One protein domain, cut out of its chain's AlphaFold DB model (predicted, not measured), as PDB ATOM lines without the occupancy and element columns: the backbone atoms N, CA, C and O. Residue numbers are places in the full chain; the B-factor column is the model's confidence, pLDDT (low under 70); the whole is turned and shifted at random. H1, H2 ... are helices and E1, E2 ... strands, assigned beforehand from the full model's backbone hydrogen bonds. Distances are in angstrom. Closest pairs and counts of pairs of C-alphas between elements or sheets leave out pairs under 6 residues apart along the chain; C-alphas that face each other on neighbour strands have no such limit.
ATOM      1  N   ASP A 120     147.144 152.018 101.100       96.81
ATOM      2  CA  ASP A 120     146.865 153.440 100.884       96.81
ATOM      3  C   ASP A 120     145.396 153.721 100.507       96.81
ATOM      4  O   ASP A 120     144.607 152.811 100.255       96.81
ATOM      5  N   ASP A 121     145.011 155.003 100.475       96.62
ATOM      6  CA  ASP A 121     143.637 155.450 100.192       96.62
ATOM      7  C   ASP A 121     143.085 154.960  98.842       96.62
ATOM      8  O   ASP A 121     141.870 154.866  98.673       96.62
ATOM      9  N   THR A 122     143.946 154.646  97.870       95.56
ATOM     10  CA  THR A 122     143.541 154.152  96.542       95.56
ATOM     11  C   THR A 122     142.902 152.771  96.626       95.56
ATOM     12  O   THR A 122     142.109 152.408  95.753       95.56
ATOM     13  N   GLU A 123     143.233 152.001  97.660       95.56
ATOM     14  CA  GLU A 123     142.677 150.669  97.874       95.56
ATOM     15  C   GLU A 123     141.245 150.709  98.382       95.56
ATOM     16  O   GLU A 123     140.484 149.768  98.162       95.56
ATOM     17  N   CYS A 124     140.855 151.816  99.009       95.38
ATOM     18  CA  CYS A 124     139.557 151.965  99.626       95.38
ATOM     19  C   CYS A 124     138.511 152.413  98.599       95.38
ATOM     20  O   CYS A 124     138.485 153.580  98.201       95.38
ATOM     21  N   PRO A 125     137.624 151.506  98.142       87.50
ATOM     22  CA  PRO A 125     136.688 151.836  97.084       87.50
ATOM     23  C   PRO A 125     135.679 152.879  97.569       87.50
ATOM     24  O   PRO A 125     135.092 152.753  98.644       87.50
ATOM     25  N   ASP A 126     135.412 153.882  96.733       81.62
ATOM     26  CA  ASP A 126     134.336 154.833  96.995       81.62
ATOM     27  C   ASP A 126     132.998 154.089  97.130       81.62
ATOM     28  O   ASP A 126     132.601 153.320  96.249       81.62
ATOM     29  N   GLY A 127     132.250 154.372  98.201       75.62
ATOM     30  CA  GLY A 127     130.955 153.747  98.514       75.62
ATOM     31  C   GLY A 127     129.802 154.194  97.608       75.62
ATOM     32  O   GLY A 127     128.709 154.485  98.085       75.62
ATOM     33  N   GLY A 128     130.036 154.330  96.302       78.12
ATOM     34  CA  GLY A 128     129.057 154.838  95.340       78.12
ATOM     35  C   GLY A 128     128.988 156.367  95.255       78.12
ATOM     36  O   GLY A 128     127.982 156.901  94.791       78.12
ATOM     37  N   GLY A 129     130.044 157.073  95.681       79.50
ATOM     38  CA  GLY A 129     130.220 158.519  95.474       79.50
ATOM     39  C   GLY A 129     129.522 159.441  96.481       79.50
ATOM     40  O   GLY A 129     129.533 160.656  96.291       79.50
ATOM     41  N   PHE A 130     128.912 158.896  97.537       84.19
ATOM     42  CA  PHE A 130     128.314 159.688  98.626       84.19
ATOM     43  C   PHE A 130     129.270 159.916  99.795       84.19
ATOM     44  O   PHE A 130     129.146 160.909 100.504       84.19
ATOM     45  N   VAL A 131     130.212 158.996  99.972       90.69
ATOM     46  CA  VAL A 131     131.239 159.016 101.007       90.69
ATOM     47  C   VAL A 131     132.560 158.612 100.366       90.69
ATOM     48  O   VAL A 131     132.586 157.738  99.497       90.69
ATOM     49  N   THR A 132     133.630 159.279 100.779       94.44
ATOM     50  CA  THR A 132     135.003 158.894 100.443       94.44
ATOM     51  C   THR A 132     135.504 157.977 101.545       94.44
ATOM     52  O   THR A 132     135.225 158.236 102.717       94.44
ATOM     53  N   PHE A 133     136.221 156.922 101.176       95.44
ATOM     54  CA  PHE A 133     136.934 156.085 102.133       95.44
ATOM     55  C   PHE A 133     138.429 156.398 102.079       95.44
ATOM     56  O   PHE A 133     138.949 156.770 101.033       95.44
ATOM     57  N   VAL A 134     139.092 156.270 103.220       97.00
ATOM     58  CA  VAL A 134     140.540 156.407 103.384       97.00
ATOM     59  C   VAL A 134     141.078 155.180 104.092       97.00
ATOM     60  O   VAL A 134     140.356 154.516 104.845       97.00
ATOM     61  N   CYS A 135     142.346 154.891 103.854       97.56
ATOM     62  CA  CYS A 135     143.053 153.849 104.558       97.56
ATOM     63  C   CYS A 135     143.561 154.410 105.885       97.56
ATOM     64  O   CYS A 135     144.584 155.086 105.926       97.56
ATOM     65  N   ALA A 136     142.814 154.172 106.963       97.00
ATOM     66  CA  ALA A 136     143.088 154.782 108.258       97.00
ATOM     67  C   ALA A 136     143.453 153.733 109.303       97.00
ATOM     68  O   ALA A 136     142.840 152.663 109.377       97.00
ATOM     69  N   GLN A 137     144.427 154.067 110.148       95.06
ATOM     70  CA  GLN A 137     144.863 153.199 111.232       95.06
ATOM     71  C   GLN A 137     144.300 153.677 112.587       95.06
ATOM     72  O   GLN A 137     144.693 154.741 113.072       95.06
ATOM     73  N   PRO A 138     143.398 152.914 113.236       90.56
ATOM     74  CA  PRO A 138     142.751 153.336 114.487       90.56
ATOM     75  C   PRO A 138     143.714 153.445 115.679       90.56
ATOM     76  O   PRO A 138     143.519 154.274 116.566       90.56
ATOM     77  N   SER A 139     144.771 152.634 115.721       91.00
ATOM     78  CA  SER A 139     145.827 152.719 116.734       91.00
ATOM     79  C   SER A 139     147.128 152.120 116.206       91.00
ATOM     80  O   SER A 139     147.110 151.370 115.235       91.00
ATOM     81  N   ALA A 140     148.265 152.415 116.843       90.00
ATOM     82  CA  ALA A 140     149.583 151.950 116.389       90.00
ATOM     83  C   ALA A 140     149.706 150.415 116.270       90.00
ATOM     84  O   ALA A 140     150.516 149.942 115.474       90.00
ATOM     85  N   ASP A 141     148.894 149.673 117.026       87.38
ATOM     86  CA  ASP A 141     148.924 148.208 117.098       87.38
ATOM     87  C   ASP A 141     147.813 147.537 116.268       87.38
ATOM     88  O   ASP A 141     147.805 146.319 116.110       87.38
ATOM     89  N   GLN A 142     146.881 148.315 115.711       87.88
ATOM     90  CA  GLN A 142     145.824 147.807 114.834       87.88
ATOM     91  C   GLN A 142     146.216 147.946 113.362       87.88
ATOM     92  O   GLN A 142     146.898 148.892 112.970       87.88
ATOM     93  N   VAL A 143     145.757 147.005 112.536       91.50
ATOM     94  CA  VAL A 143     145.944 147.075 111.082       91.50
ATOM     95  C   VAL A 143     145.106 148.215 110.489       91.50
ATOM     96  O   VAL A 143     143.990 148.457 110.960       91.50
ATOM     97  N   PRO A 144     145.614 148.932 109.474       95.50
ATOM     98  CA  PRO A 144     144.842 149.966 108.800       95.50
ATOM     99  C   PRO A 144     143.627 149.364 108.090       95.50
ATOM    100  O   PRO A 144     143.685 148.283 107.504       95.50
ATOM    101  N   VAL A 145     142.498 150.059 108.137       94.50
ATOM    102  CA  VAL A 145     141.247 149.609 107.524       94.50
ATOM    103  C   VAL A 145     140.633 150.730 106.707       94.50
ATOM    104  O   VAL A 145     140.766 151.910 107.035       94.50
ATOM    105  N   CYS A 146     139.915 150.362 105.649       95.69
ATOM    106  CA  CYS A 146     139.144 151.334 104.893       95.69
ATOM    107  C   CYS A 146     138.007 151.873 105.753       95.69
ATOM    108  O   CYS A 146     137.072 151.150 106.103       95.69
ATOM    109  N   SER A 147     138.092 153.157 106.079       95.00
ATOM    110  CA  SER A 147     137.111 153.863 106.888       95.00
ATOM    111  C   SER A 147     136.613 155.113 106.175       95.00
ATOM    112  O   SER A 147     137.259 155.636 105.271       95.00
ATOM    113  N   VAL A 148     135.431 155.581 106.561       94.88
ATOM    114  CA  VAL A 148     134.838 156.813 106.040       94.88
ATOM    115  C   VAL A 148     135.771 157.975 106.359       94.88
ATOM    116  O   VAL A 148     136.170 158.156 107.510       94.88
ATOM    117  N   ALA A 149     136.104 158.761 105.342       95.94
ATOM    118  CA  ALA A 149     136.964 159.920 105.480       95.94
ATOM    119  C   ALA A 149     136.322 160.982 106.382       95.94
ATOM    120  O   ALA A 149     135.147 161.321 106.231       95.94
ATOM    121  N   CYS A 150     137.114 161.566 107.271       97.31
ATOM    122  CA  CYS A 150     136.698 162.617 108.179       97.31
ATOM    123  C   CYS A 150     137.805 163.640 108.418       97.31
ATOM    124  O   CYS A 150     139.002 163.402 108.271       97.31
ATOM    125  N   THR A 151     137.371 164.815 108.847       97.81
ATOM    126  CA  THR A 151     138.206 165.865 109.433       97.81
ATOM    127  C   THR A 151     137.799 166.158 110.876       97.81
ATOM    128  O   THR A 151     138.586 166.697 111.655       97.81
ATOM    129  N   ALA A 152     136.570 165.790 111.243       96.81
ATOM    130  CA  ALA A 152     136.026 165.844 112.585       96.81
ATOM    131  C   ALA A 152     134.996 164.715 112.793       96.81
ATOM    132  O   ALA A 152     134.425 164.225 111.822       96.81
ATOM    133  N   PRO A 153     134.662 164.353 114.047       95.31
ATOM    134  CA  PRO A 153     133.653 163.325 114.338       95.31
ATOM    135  C   PRO A 153     132.271 163.558 113.709       95.31
ATOM    136  O   PRO A 153     131.523 162.614 113.480       95.31
ATOM    137  N   ALA A 154     131.915 164.812 113.418       95.31
ATOM    138  CA  ALA A 154     130.653 165.143 112.758       95.31
ATOM    139  C   ALA A 154     130.573 164.635 111.307       95.31
ATOM    140  O   ALA A 154     129.469 164.439 110.810       95.31
ATOM    141  N   ASP A 155     131.713 164.397 110.652       95.19
ATOM    142  CA  ASP A 155     131.765 163.844 109.293       95.19
ATOM    143  C   ASP A 155     131.386 162.350 109.274       95.19
ATOM    144  O   ASP A 155     130.982 161.821 108.243       95.19
ATOM    145  N   CYS A 156     131.450 161.685 110.433       93.75
ATOM    146  CA  CYS A 156     131.133 160.267 110.613       93.75
ATOM    147  C   CYS A 156     129.637 159.987 110.802       93.75
ATOM    148  O   CYS A 156     129.226 158.833 110.893       93.75
ATOM    149  N   VAL A 157     128.812 161.035 110.866       93.06
ATOM    150  CA  VAL A 157     127.357 160.938 111.024       93.06
ATOM    151  C   VAL A 157     126.732 160.689 109.650       93.06
ATOM    152  O   VAL A 157     126.366 161.627 108.938       93.06
ATOM    153  N   LEU A 158     126.640 159.418 109.252       88.19
ATOM    154  CA  LEU A 158     126.126 159.020 107.936       88.19
ATOM    155  C   LEU A 158     124.605 158.836 107.914       88.19
ATOM    156  O   LEU A 158     123.974 158.941 106.859       88.19
ATOM    157  N   SER A 159     124.005 158.598 109.074       86.69
ATOM    158  CA  SER A 159     122.567 158.483 109.285       86.69
ATOM    159  C   SER A 159     122.083 159.542 110.280       86.69
ATOM    160  O   SER A 159     122.804 159.903 111.207       86.69
ATOM    161  N   PRO A 160     120.828 160.024 110.175       78.69
ATOM    162  CA  PRO A 160     120.239 160.918 111.176       78.69
ATOM    163  C   PRO A 160     120.115 160.303 112.581       78.69
ATOM    164  O   PRO A 160     119.738 161.018 113.508       78.69
ATOM    165  N   MET A 161     120.364 158.998 112.734       66.94
ATOM    166  CA  MET A 161     120.388 158.320 114.035       66.94
ATOM    167  C   MET A 161     121.788 158.279 114.665       66.94
ATOM    168  O   MET A 161     121.903 157.960 115.847       66.94
ATOM    169  N   ASP A 162     122.824 158.634 113.908       81.38
ATOM    170  CA  ASP A 162     124.202 158.619 114.377       81.38
ATOM    171  C   ASP A 162     124.490 159.915 115.153       81.38
ATOM    172  O   ASP A 162     124.017 161.001 114.804       81.38
ATOM    173  N   SER A 163     125.271 159.820 116.229       84.62
ATOM    174  CA  SER A 163     125.736 160.987 116.983       84.62
ATOM    175  C   SER A 163     127.230 161.165 116.780       84.62
ATOM    176  O   SER A 163     127.986 160.212 116.938       84.62
ATOM    177  N   ALA A 164     127.673 162.398 116.527       90.00
ATOM    178  CA  ALA A 164     129.096 162.730 116.439       90.00
ATOM    179  C   ALA A 164     129.867 162.365 117.724       90.00
ATOM    180  O   ALA A 164     131.075 162.149 117.682       90.00
ATOM    181  N   ASP A 165     129.182 162.271 118.866       86.94
ATOM    182  CA  ASP A 165     129.801 161.874 120.131       86.94
ATOM    183  C   ASP A 165     130.232 160.400 120.143       86.94
ATOM    184  O   ASP A 165     131.181 160.070 120.855       86.94
ATOM    185  N   ASN A 166     129.620 159.555 119.308       84.56
ATOM    186  CA  ASN A 166     129.934 158.128 119.195       84.56
ATOM    187  C   ASN A 166     131.177 157.863 118.348       84.56
ATOM    188  O   ASN A 166     131.690 156.749 118.365       84.56
ATOM    189  N   TYR A 167     131.667 158.871 117.627       91.19
ATOM    190  CA  TYR A 167     132.794 158.720 116.722       91.19
ATOM    191  C   TYR A 167     133.993 159.539 117.166       91.19
ATOM    192  O   TYR A 167     133.898 160.572 117.840       91.19
ATOM    193  N   GLU A 168     135.145 159.071 116.733       94.00
ATOM    194  CA  GLU A 168     136.378 159.821 116.685       94.00
ATOM    195  C   GLU A 168     136.966 159.762 115.280       94.00
ATOM    196  O   GLU A 168     136.776 158.797 114.542       94.00
ATOM    197  N   CYS A 169     137.631 160.850 114.902       96.75
ATOM    198  CA  CYS A 169     138.315 160.945 113.627       96.75
ATOM    199  C   CYS A 169     139.803 160.699 113.871       96.75
ATOM    200  O   CYS A 169     140.492 161.587 114.383       96.75
ATOM    201  N   ILE A 170     140.274 159.491 113.563       96.38
ATOM    202  CA  ILE A 170     141.662 159.062 113.759       96.38
ATOM    203  C   ILE A 170     142.274 158.827 112.387       96.38
ATOM    204  O   ILE A 170     141.701 158.116 111.573       96.38
ATOM    205  N   ASP A 171     143.424 159.450 112.126       96.38
ATOM    206  CA  ASP A 171     144.147 159.317 110.852       96.38
ATOM    207  C   ASP A 171     143.273 159.602 109.612       96.38
ATOM    208  O   ASP A 171     143.383 158.978 108.565       96.38
ATOM    209  N   GLY A 172     142.332 160.539 109.757       96.94
ATOM    210  CA  GLY A 172     141.372 160.877 108.708       96.94
ATOM    211  C   GLY A 172     140.251 159.856 108.504       96.94
ATOM    212  O   GLY A 172     139.408 160.104 107.651       96.94
ATOM    213  N   GLY A 173     140.194 158.762 109.267       96.50
ATOM    214  CA  GLY A 173     139.120 157.767 109.243       96.50
ATOM    215  C   GLY A 173     138.178 157.845 110.447       96.50
ATOM    216  O   GLY A 173     138.571 158.189 111.565       96.50
ATOM    217  N   CYS A 174     136.911 157.514 110.217       96.38
ATOM    218  CA  CYS A 174     135.873 157.425 111.238       96.38
ATOM    219  C   CYS A 174     135.951 156.119 112.030       96.38
ATOM    220  O   CYS A 174     135.737 155.037 111.483       96.38
ATOM    221  N   PHE A 175     136.152 156.207 113.338       92.50
ATOM    222  CA  PHE A 175     136.114 155.049 114.227       92.50
ATOM    223  C   PHE A 175     135.095 155.266 115.335       92.50
ATOM    224  O   PHE A 175     134.894 156.390 115.797       92.50
ATOM    225  N   ASN A 176     134.412 154.195 115.738       88.44
ATOM    226  CA  ASN A 176     133.548 154.253 116.909       88.44
ATOM    227  C   ASN A 176     134.428 154.436 118.142       88.44
ATOM    228  O   ASN A 176     135.383 153.684 118.330       88.44
ATOM    229  N   LYS A 177     134.073 155.391 118.998       87.00
ATOM    230  CA  LYS A 177     134.683 155.479 120.317       87.00
ATOM    231  C   LYS A 177     134.366 154.215 121.107       87.00
ATOM    232  O   LYS A 177     133.267 153.665 120.969       87.00
ATOM    233  N   PRO A 178     135.277 153.799 121.993       82.38
ATOM    234  CA  PRO A 178     134.972 152.729 122.912       82.38
ATOM    235  C   PRO A 178     133.810 153.135 123.817       82.38
ATOM    236  O   PRO A 178     133.724 154.270 124.299       82.38
TER     237      PRO A 178
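AT A GLANCE: This is residues 120 to 178 of the 255 residues of an uncharacterized protein of Deltaproteobacteria bacterium (UniProt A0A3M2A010). With little regular structure, two small hairpins, E1 with E2 and E3 with E4, meet within a flat, loop-rich body, and short helix H1 packs on the second. Of 59 printed residues, 20 are in E1, E2, H1, E3 and E4, in that order, mostly strand; both sheets are antiparallel. The whole is compact, radius of gyration of the C-alphas 11.0 A, spanning 29 by 29 by 15 A.

HOW THE PARTS SIT: E1, residues 133 to 136, and E2, 145 to 148, form a hairpin; N 134 and O 147, 2.8 A, are within hydrogen-bond range. H1, residues 153 to 156, is too short for any O i to N i+4 pair. E3, 167 to 170, and E4, 173 to 176, form a hairpin; N 168 and O 175, 2.9 A, are within range. The closest C-alphas of E2 and E4, Ser 147 and Gly 173, are 5.0 A apart.

IN THESE COORDINATES: E1 begins at C-alpha 133 (136.934, 156.085, 102.133) and spans 8.8 A, E2 9.8, H1 5.4, E3 9.4 and E4 10.1 A, ending at C-alpha 176 (133.548, 154.253, 116.909).

THE WHOLE: The farthest C-alphas, Asp 141 and Pro 160, are 31.9 A apart. No cut or long link occurs; pLDDT is under 70 at residue 161.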